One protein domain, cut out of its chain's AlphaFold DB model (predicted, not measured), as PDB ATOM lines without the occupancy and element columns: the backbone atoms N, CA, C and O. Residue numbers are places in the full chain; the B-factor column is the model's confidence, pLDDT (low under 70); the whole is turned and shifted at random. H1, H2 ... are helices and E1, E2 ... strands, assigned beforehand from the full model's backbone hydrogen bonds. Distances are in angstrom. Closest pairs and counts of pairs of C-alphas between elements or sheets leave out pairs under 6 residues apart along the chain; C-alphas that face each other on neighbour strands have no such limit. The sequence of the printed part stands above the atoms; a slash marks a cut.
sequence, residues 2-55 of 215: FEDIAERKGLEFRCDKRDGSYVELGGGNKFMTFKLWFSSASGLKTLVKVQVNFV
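AT A GLANCE: This is residues 2 to 55 of the 215 residues of an uncharacterized protein of Candidatus Korarchaeota archaeon (UniProt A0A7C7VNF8). What would one see first? A narrow sheet of three antiparallel strands, with E2 and E3 as its long hairpin and short E1 at one edge, has one short helix, H1, over one face, along E2; the other face has no named helix over it. What is it made of? The printed part has 54 residues with one named helix and three named strands, in the order H1 E1 E2 E3 along the chain, and the class is mixed, helices and strands. The sheet's order is E1, E2, E3. How is the whole shaped? It is elongated, with spans of 36 by 21 by 19 A, and only just compact, close to loose, with a radius of gyration of the C-alphas of 11.9 A.

IN THESE COORDINATES: Where does the first element lie? H1 is residues 2 to 9, 10.3 A from first to last C-alpha, with C-alpha 2 at (-26.530, -29.130, 19.212). Where are the strands? E1 is residues 23 to 26, 9.9 A long. E2 is residues 31 to 39, 26.2 A long, with C-alpha 39 at (-10.522, -34.581, 15.355). E3 is residues 45 to 53, 25.8 A long, and ends with C-alpha 53 at (-28.151, -31.380, 35.413).

HOW THE PARTS SIT: How does H1 stand to the sheet? H1 is on the sheet and over E2, at a height over the sheet of 10.1 A, with a local plane fitted to only just enough C-alphas of the sheet, 6. It runs along the strands, at 19 degrees to E2 on the local plane, and the closest C-alphas of H1 and E2 are those of Ala 6 and Leu 36, 7.1 A apart. How are the strands paired? E1, E2 and E3 form a meander, each strand the antiparallel neighbour of the one before. E1 and E2 are a hairpin at 148 degrees between directions, with N 33 and O 24 at 2.8 A; E2 and E3 are a hairpin at 161 degrees, with N 34 and O 50 at 2.8 A and N 46 and O 38 at 2.8 A. What of the helix backbone? In H1 every O i to N i+4 pair is within hydrogen-bond range.

THE WHOLE: How far does it reach? The two C-alphas farthest apart are those of Ser 42 and Val 55, at 37.5 A. Are there cuts or long links? The printed part has no cut; the link from H1 to E1, residues 10 to 22, is long, and the links E1 to E2 and E2 to E3 are tight. How confident is the model? The mean pLDDT of the printed part is 91.8, and no printed residue is under 70.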
ATOM      1  N   PHE A   2     -27.887 -28.540  19.208       91.31
ATOM      2  CA  PHE A   2     -26.530 -29.130  19.212       91.31
ATOM      3  C   PHE A   2     -26.145 -29.757  17.869       91.31
ATOM      4  O   PHE A   2     -24.990 -29.644  17.489       91.31
ATOM      5  N   GLU A   3     -27.099 -30.339  17.140       92.88
ATOM      6  CA  GLU A   3     -26.884 -30.829  15.769       92.88
ATOM      7  C   GLU A   3     -26.527 -29.671  14.824       92.88
ATOM      8  O   GLU A   3     -25.463 -29.700  14.221       92.88
ATOM      9  N   ASP A   4     -27.299 -28.578  14.827       93.62
ATOM     10  CA  ASP A   4     -26.992 -27.377  14.025       93.62
ATOM     11  C   ASP A   4     -25.648 -26.714  14.401       93.62
ATOM     12  O   ASP A   4     -24.983 -26.079  13.582       93.62
ATOM     13  N   ILE A   5     -25.243 -26.775  15.675       91.56
ATOM     14  CA  ILE A   5     -23.920 -26.301  16.109       91.56
ATOM     15  C   ILE A   5     -22.833 -27.239  15.586       91.56
ATOM     16  O   ILE A   5     -21.811 -26.754  15.108       91.56
ATOM     17  N   ALA A   6     -23.053 -28.549  15.685       92.94
ATOM     18  CA  ALA A   6     -22.106 -29.553  15.242       92.94
ATOM     19  C   ALA A   6     -21.865 -29.455  13.734       92.94
ATOM     20  O   ALA A   6     -20.716 -29.337  13.323       92.94
ATOM     21  N   GLU A   7     -22.924 -29.351  12.934       93.12
ATOM     22  CA  GLU A   7     -22.836 -29.166  11.483       93.12
ATOM     23  C   GLU A   7     -22.040 -27.903  11.116       93.12
ATOM     24  O   GLU A   7     -21.065 -27.972  10.369       93.12
ATOM     25  N   ARG A   8     -22.367 -26.752  11.721       90.94
ATOM     26  CA  ARG A   8     -21.664 -25.482  11.448       90.94
ATOM     27  C   ARG A   8     -20.199 -25.468  11.876       90.94
ATOM     28  O   ARG A   8     -19.434 -24.656  11.367       90.94
ATOM     29  N   LYS A   9     -19.821 -26.284  12.859       87.00
ATOM     30  CA  LYS A   9     -18.463 -26.321  13.424       87.00
ATOM     31  C   LYS A   9     -17.675 -27.566  13.010       87.00
ATOM     32  O   LYS A   9     -16.573 -27.757  13.515       87.00
ATOM     33  N   GLY A  10     -18.216 -28.395  12.114       89.56
ATOM     34  CA  GLY A  10     -17.575 -29.638  11.679       89.56
ATOM     35  C   GLY A  10     -17.392 -30.661  12.806       89.56
ATOM     36  O   GLY A  10     -16.429 -31.425  12.791       89.56
ATOM     37  N   LEU A  11     -18.276 -30.654  13.807       93.19
ATOM     38  CA  LEU A  11     -18.290 -31.633  14.893       93.19
ATOM     39  C   LEU A  11     -19.192 -32.814  14.515       93.19
ATOM     40  O   LEU A  11     -20.216 -32.657  13.855       93.19
ATOM     41  N   GLU A  12     -18.852 -33.998  15.003       95.00
ATOM     42  CA  GLU A  12     -19.651 -35.209  14.850       95.00
ATOM     43  C   GLU A  12     -20.571 -35.368  16.069       95.00
ATOM     44  O   GLU A  12     -20.131 -35.630  17.196       95.00
ATOM     45  N   PHE A  13     -21.871 -35.180  15.851       96.19
ATOM     46  CA  PHE A  13     -22.896 -35.337  16.877       96.19
ATOM     47  C   PHE A  13     -24.230 -35.769  16.266       96.19
ATOM     48  O   PHE A  13     -24.634 -35.268  15.219       96.19
ATOM     49  N   ARG A  14     -24.940 -36.659  16.963       93.62
ATOM     50  CA  ARG A  14     -26.322 -37.042  16.666       93.62
ATOM     51  C   ARG A  14     -27.124 -37.073  17.957       93.62
ATOM     52  O   ARG A  14     -26.697 -37.682  18.936       93.62
ATOM     53  N   CYS A  15     -28.304 -36.464  17.969       92.75
ATOM     54  CA  CYS A  15     -29.165 -36.454  19.145       92.75
ATOM     55  C   CYS A  15     -29.964 -37.766  19.281       92.75
ATOM     56  O   CYS A  15     -31.195 -37.767  19.286       92.75
ATOM     57  N   ASP A  16     -29.267 -38.894  19.435       92.00
ATOM     58  CA  ASP A  16     -29.883 -40.204  19.661       92.00
ATOM     59  C   ASP A  16     -29.657 -40.690  21.099       92.00
ATOM     60  O   ASP A  16     -28.552 -41.052  21.492       92.00
ATOM     61  N   LYS A  17     -30.735 -40.742  21.891       88.81
ATOM     62  CA  LYS A  17     -30.714 -41.217  23.289       88.81
ATOM     63  C   LYS A  17     -30.383 -42.706  23.426       88.81
ATOM     64  O   LYS A  17     -30.129 -43.158  24.541       88.81
ATOM     65  N   ARG A  18     -30.461 -43.472  22.336       91.62
ATOM     66  CA  ARG A  18     -30.122 -44.901  22.303       91.62
ATOM     67  C   ARG A  18     -28.628 -45.118  22.089       91.62
ATOM     68  O   ARG A  18     -28.136 -46.199  22.397       91.62
ATOM     69  N   ASP A  19     -27.913 -44.098  21.615       93.00
ATOM     70  CA  ASP A  19     -26.479 -44.154  21.379       93.00
ATOM     71  C   ASP A  19     -25.708 -43.421  22.485       93.00
ATOM     72  O   ASP A  19     -25.544 -42.196  22.486       93.00
ATOM     73  N   GLY A  20     -25.172 -44.209  23.421       90.75
ATOM     74  CA  GLY A  20     -24.334 -43.721  24.516       90.75
ATOM     75  C   GLY A  20     -23.047 -43.020  24.060       90.75
ATOM     76  O   GLY A  20     -22.410 -42.333  24.868       90.75
ATOM     77  N   SER A  21     -22.663 -43.153  22.787       92.75
ATOM     78  CA  SER A  21     -21.527 -42.445  22.190       92.75
ATOM     79  C   SER A  21     -21.807 -40.952  22.028       92.75
ATOM     80  O   SER A  21     -20.861 -40.168  22.092       92.75
ATOM     81  N   TYR A  22     -23.078 -40.550  21.900       94.19
ATOM     82  CA  TYR A  22     -23.486 -39.151  21.724       94.19
ATOM     83  C   TYR A  22     -24.319 -38.614  22.880       94.19
ATOM     84  O   TYR A  22     -24.103 -37.477  23.305       94.19
ATOM     85  N   VAL A  23     -25.255 -39.409  23.404       95.38
ATOM     86  CA  VAL A  23     -26.177 -38.977  24.456       95.38
ATOM     87  C   VAL A  23     -26.200 -39.998  25.580       95.38
ATOM     88  O   VAL A  23     -26.544 -41.159  25.397       95.38
ATOM     89  N   GLU A  24     -25.871 -39.548  26.785       95.38
ATOM     90  CA  GLU A  24     -25.887 -40.383  27.982       95.38
ATOM     91  C   GLU A  24     -26.836 -39.793  29.027       95.38
ATOM     92  O   GLU A  24     -26.649 -38.661  29.480       95.38
ATOM     93  N   LEU A  25     -27.846 -40.566  29.428       92.56
ATOM     94  CA  LEU A  25     -28.702 -40.248  30.569       92.56
ATOM     95  C   LEU A  25     -28.146 -40.908  31.827       92.56
ATOM     96  O   LEU A  25     -27.857 -42.102  31.842       92.56
ATOM     97  N   GLY A  26     -28.038 -40.141  32.909       87.62
ATOM     98  CA  GLY A  26     -27.498 -40.642  34.165       87.62
ATOM     99  C   GLY A  26     -28.287 -40.201  35.393       87.62
ATOM    100  O   GLY A  26     -29.178 -39.351  35.346       87.62
ATOM    101  N   GLY A  27     -27.997 -40.849  36.528       81.00
ATOM    102  CA  GLY A  27     -28.640 -40.532  37.810       81.00
ATOM    103  C   GLY A  27     -30.138 -40.871  37.869       81.00
ATOM    104  O   GLY A  27     -30.885 -40.248  38.624       81.00
ATOM    105  N   GLY A  28     -30.595 -41.837  37.065       83.62
ATOM    106  CA  GLY A  28     -32.026 -42.089  36.874       83.62
ATOM    107  C   GLY A  28     -32.693 -40.906  36.174       83.62
ATOM    108  O   GLY A  28     -33.635 -40.335  36.719       83.62
ATOM    109  N   ASN A  29     -32.138 -40.518  35.018       86.00
ATOM    110  CA  ASN A  29     -32.584 -39.426  34.139       86.00
ATOM    111  C   ASN A  29     -32.533 -38.014  34.749       86.00
ATOM    112  O   ASN A  29     -33.241 -37.118  34.302       86.00
ATOM    113  N   LYS A  30     -31.687 -37.797  35.763       89.69
ATOM    114  CA  LYS A  30     -31.534 -36.497  36.447       89.69
ATOM    115  C   LYS A  30     -30.426 -35.631  35.859       89.69
ATOM    116  O   LYS A  30     -30.346 -34.448  36.175       89.69
ATOM    117  N   PHE A  31     -29.600 -36.205  34.993       92.69
ATOM    118  CA  PHE A  31     -28.702 -35.450  34.140       92.69
ATOM    119  C   PHE A  31     -28.582 -36.105  32.769       92.69
ATOM    120  O   PHE A  31     -28.819 -37.306  32.609       92.69
ATOM    121  N   MET A  32     -28.190 -35.296  31.795       94.62
ATOM    122  CA  MET A  32     -27.913 -35.714  30.430       94.62
ATOM    123  C   MET A  32     -26.549 -35.183  30.013       94.62
ATOM    124  O   MET A  32     -26.219 -34.035  30.294       94.62
ATOM    125  N   THR A  33     -25.756 -36.012  29.347       96.38
ATOM    126  CA  THR A  33     -24.464 -35.616  28.787       96.38
ATOM    127  C   THR A  33     -24.510 -35.771  27.277       96.38
ATOM    128  O   THR A  33     -24.739 -36.869  26.782       96.38
ATOM    129  N   PHE A  34     -24.261 -34.679  26.564       96.19
ATOM    130  CA  PHE A  34     -24.011 -34.662  25.130       96.19
ATOM    131  C   PHE A  34     -22.508 -34.754  24.871       96.19
ATOM    132  O   PHE A  34     -21.727 -34.073  25.539       96.19
ATOM    133  N   LYS A  35     -22.102 -35.588  23.918       96.38
ATOM    134  CA  LYS A  35     -20.707 -35.826  23.533       96.38
ATOM    135  C   LYS A  35     -20.542 -35.421  22.069       96.38
ATOM    136  O   LYS A  35     -20.980 -36.144  21.181       96.38
ATOM    137  N   LEU A  36     -19.963 -34.245  21.834       96.06
ATOM    138  CA  LEU A  36     -19.696 -33.722  20.495       96.06
ATOM    139  C   LEU A  36     -18.266 -34.100  20.117       96.06
ATOM    140  O   LEU A  36     -17.326 -33.632  20.761       96.06
ATOM    141  N   TRP A  37     -18.101 -34.964  19.123       95.62
ATOM    142  CA  TRP A  37     -16.799 -35.492  18.726       95.62
ATOM    143  C   TRP A  37     -16.118 -34.592  17.698       95.62
ATOM    144  O   TRP A  37     -16.776 -33.970  16.870       95.62
ATOM    145  N   PHE A  38     -14.793 -34.525  17.745       93.94
ATOM    146  CA  PHE A  38     -13.982 -33.808  16.766       93.94
ATOM    147  C   PHE A  38     -12.588 -34.423  16.663       93.94
ATOM    148  O   PHE A  38     -12.106 -35.064  17.599       93.94
ATOM    149  N   SER A  39     -11.926 -34.213  15.531       91.75
ATOM    150  CA  SER A  39     -10.522 -34.581  15.355       91.75
ATOM    151  C   SER A  39      -9.640 -33.442  15.853       91.75
ATOM    152  O   SER A  39      -9.791 -32.302  15.415       91.75
ATOM    153  N   SER A  40      -8.731 -33.725  16.788       87.44
ATOM    154  CA  SER A  40      -7.733 -32.747  17.223       87.44
ATOM    155  C   SER A  40      -6.744 -32.429  16.094       87.44
ATOM    156  O   SER A  40      -6.647 -33.156  15.105       87.44
ATOM    157  N   ALA A  41      -5.924 -31.392  16.284       83.31
ATOM    158  CA  ALA A  41      -4.818 -31.077  15.373       83.31
ATOM    159  C   ALA A  41      -3.814 -32.239  15.204       83.31
ATOM    160  O   ALA A  41      -3.140 -32.328  14.185       83.31
ATOM    161  N   SER A  42      -3.736 -33.155  16.177       85.69
ATOM    162  CA  SER A  42      -2.921 -34.374  16.104       85.69
ATOM    163  C   SER A  42      -3.621 -35.554  15.413       85.69
ATOM    164  O   SER A  42      -3.097 -36.664  15.427       85.69
ATOM    165  N   GLY A  43      -4.818 -35.350  14.852       85.12
ATOM    166  CA  GLY A  43      -5.629 -36.396  14.223       85.12
ATOM    167  C   GLY A  43      -6.313 -37.347  15.211       85.12
ATOM    168  O   GLY A  43      -7.022 -38.262  14.797       85.12
ATOM    169  N   LEU A  44      -6.136 -37.140  16.521       90.44
ATOM    170  CA  LEU A  44      -6.784 -37.949  17.547       90.44
ATOM    171  C   LEU A  44      -8.243 -37.525  17.696       90.44
ATOM    172  O   LEU A  44      -8.552 -36.361  17.965       90.44
ATOM    173  N   LYS A  45      -9.152 -38.491  17.571       91.12
ATOM    174  CA  LYS A  45     -10.569 -38.258  17.829       91.12
ATOM    175  C   LYS A  45     -10.776 -38.012  19.325       91.12
ATOM    176  O   LYS A  45     -10.474 -38.856  20.165       91.12
ATOM    177  N   THR A  46     -11.289 -36.836  19.648       93.56
ATOM    178  CA  THR A  46     -11.589 -36.371  21.002       93.56
ATOM    179  C   THR A  46     -13.006 -35.799  21.031       93.56
ATOM    180  O   THR A  46     -13.733 -35.868  20.039       93.56
ATOM    181  N   LEU A  47     -13.457 -35.294  22.178       94.00
ATOM    182  CA  LEU A  47     -14.821 -34.802  22.323       94.00
ATOM    183  C   LEU A  47     -14.946 -33.644  23.311       94.00
ATOM    184  O   LEU A  47     -14.197 -33.534  24.283       94.00
ATOM    185  N   VAL A  48     -15.985 -32.840  23.102       93.19
ATOM    186  CA  VAL A  48     -16.516 -31.875  24.065       93.19
ATOM    187  C   VAL A  48     -17.733 -32.495  24.753       93.19
ATOM    188  O   VAL A  48     -18.677 -32.929  24.091       93.19
ATOM    189  N   LYS A  49     -17.728 -32.530  26.092       95.44
ATOM    190  CA  LYS A  49     -18.897 -32.951  26.882       95.44
ATOM    191  C   LYS A  49     -19.695 -31.735  27.316       95.44
ATOM    192  O   LYS A  49     -19.169 -30.883  28.027       95.44
ATOM    193  N   VAL A  50     -20.981 -31.713  26.986       94.75
ATOM    194  CA  VAL A  50     -21.940 -30.774  27.570       94.75
ATOM    195  C   VAL A  50     -22.866 -31.552  28.487       94.75
ATOM    196  O   VAL A  50     -23.646 -32.383  28.030       94.75
ATOM    197  N   GLN A  51     -22.769 -31.307  29.791       94.69
ATOM    198  CA  GLN A  51     -23.614 -31.959  30.784       94.69
ATOM    199  C   GLN A  51     -24.676 -30.990  31.296       94.69
ATOM    200  O   GLN A  51     -24.365 -29.880  31.721       94.69
ATOM    201  N   VAL A  52     -25.926 -31.438  31.283       93.50
ATOM    202  CA  VAL A  52     -27.082 -30.719  31.812       93.50
ATOM    203  C   VAL A  52     -27.593 -31.485  33.022       93.50
ATOM    204  O   VAL A  52     -28.031 -32.628  32.893       93.50
ATOM    205  N   ASN A  53     -27.538 -30.859  34.195       92.19
ATOM    206  CA  ASN A  53     -28.151 -31.380  35.413       92.19
ATOM    207  C   ASN A  53     -29.561 -30.794  35.544       92.19
ATOM    208  O   ASN A  53     -29.726 -29.579  35.572       92.19
ATOM    209  N   PHE A  54     -30.575 -31.655  35.622       92.56
ATOM    210  CA  PHE A  54     -31.979 -31.239  35.737       92.56
ATOM    211  C   PHE A  54     -32.428 -31.046  37.181       92.56
ATOM    212  O   PHE A  54     -33.454 -30.424  37.437       92.56
ATOM    213  N   VAL A  55     -31.691 -31.631  38.122       91.19
ATOM    214  CA  VAL A  55     -32.042 -31.645  39.538       91.19
ATOM    215  C   VAL A  55     -30.842 -31.146  40.326       91.19
ATOM    216  O   VAL A  55     -29.903 -31.899  40.573       91.19
TER     217      VAL A  55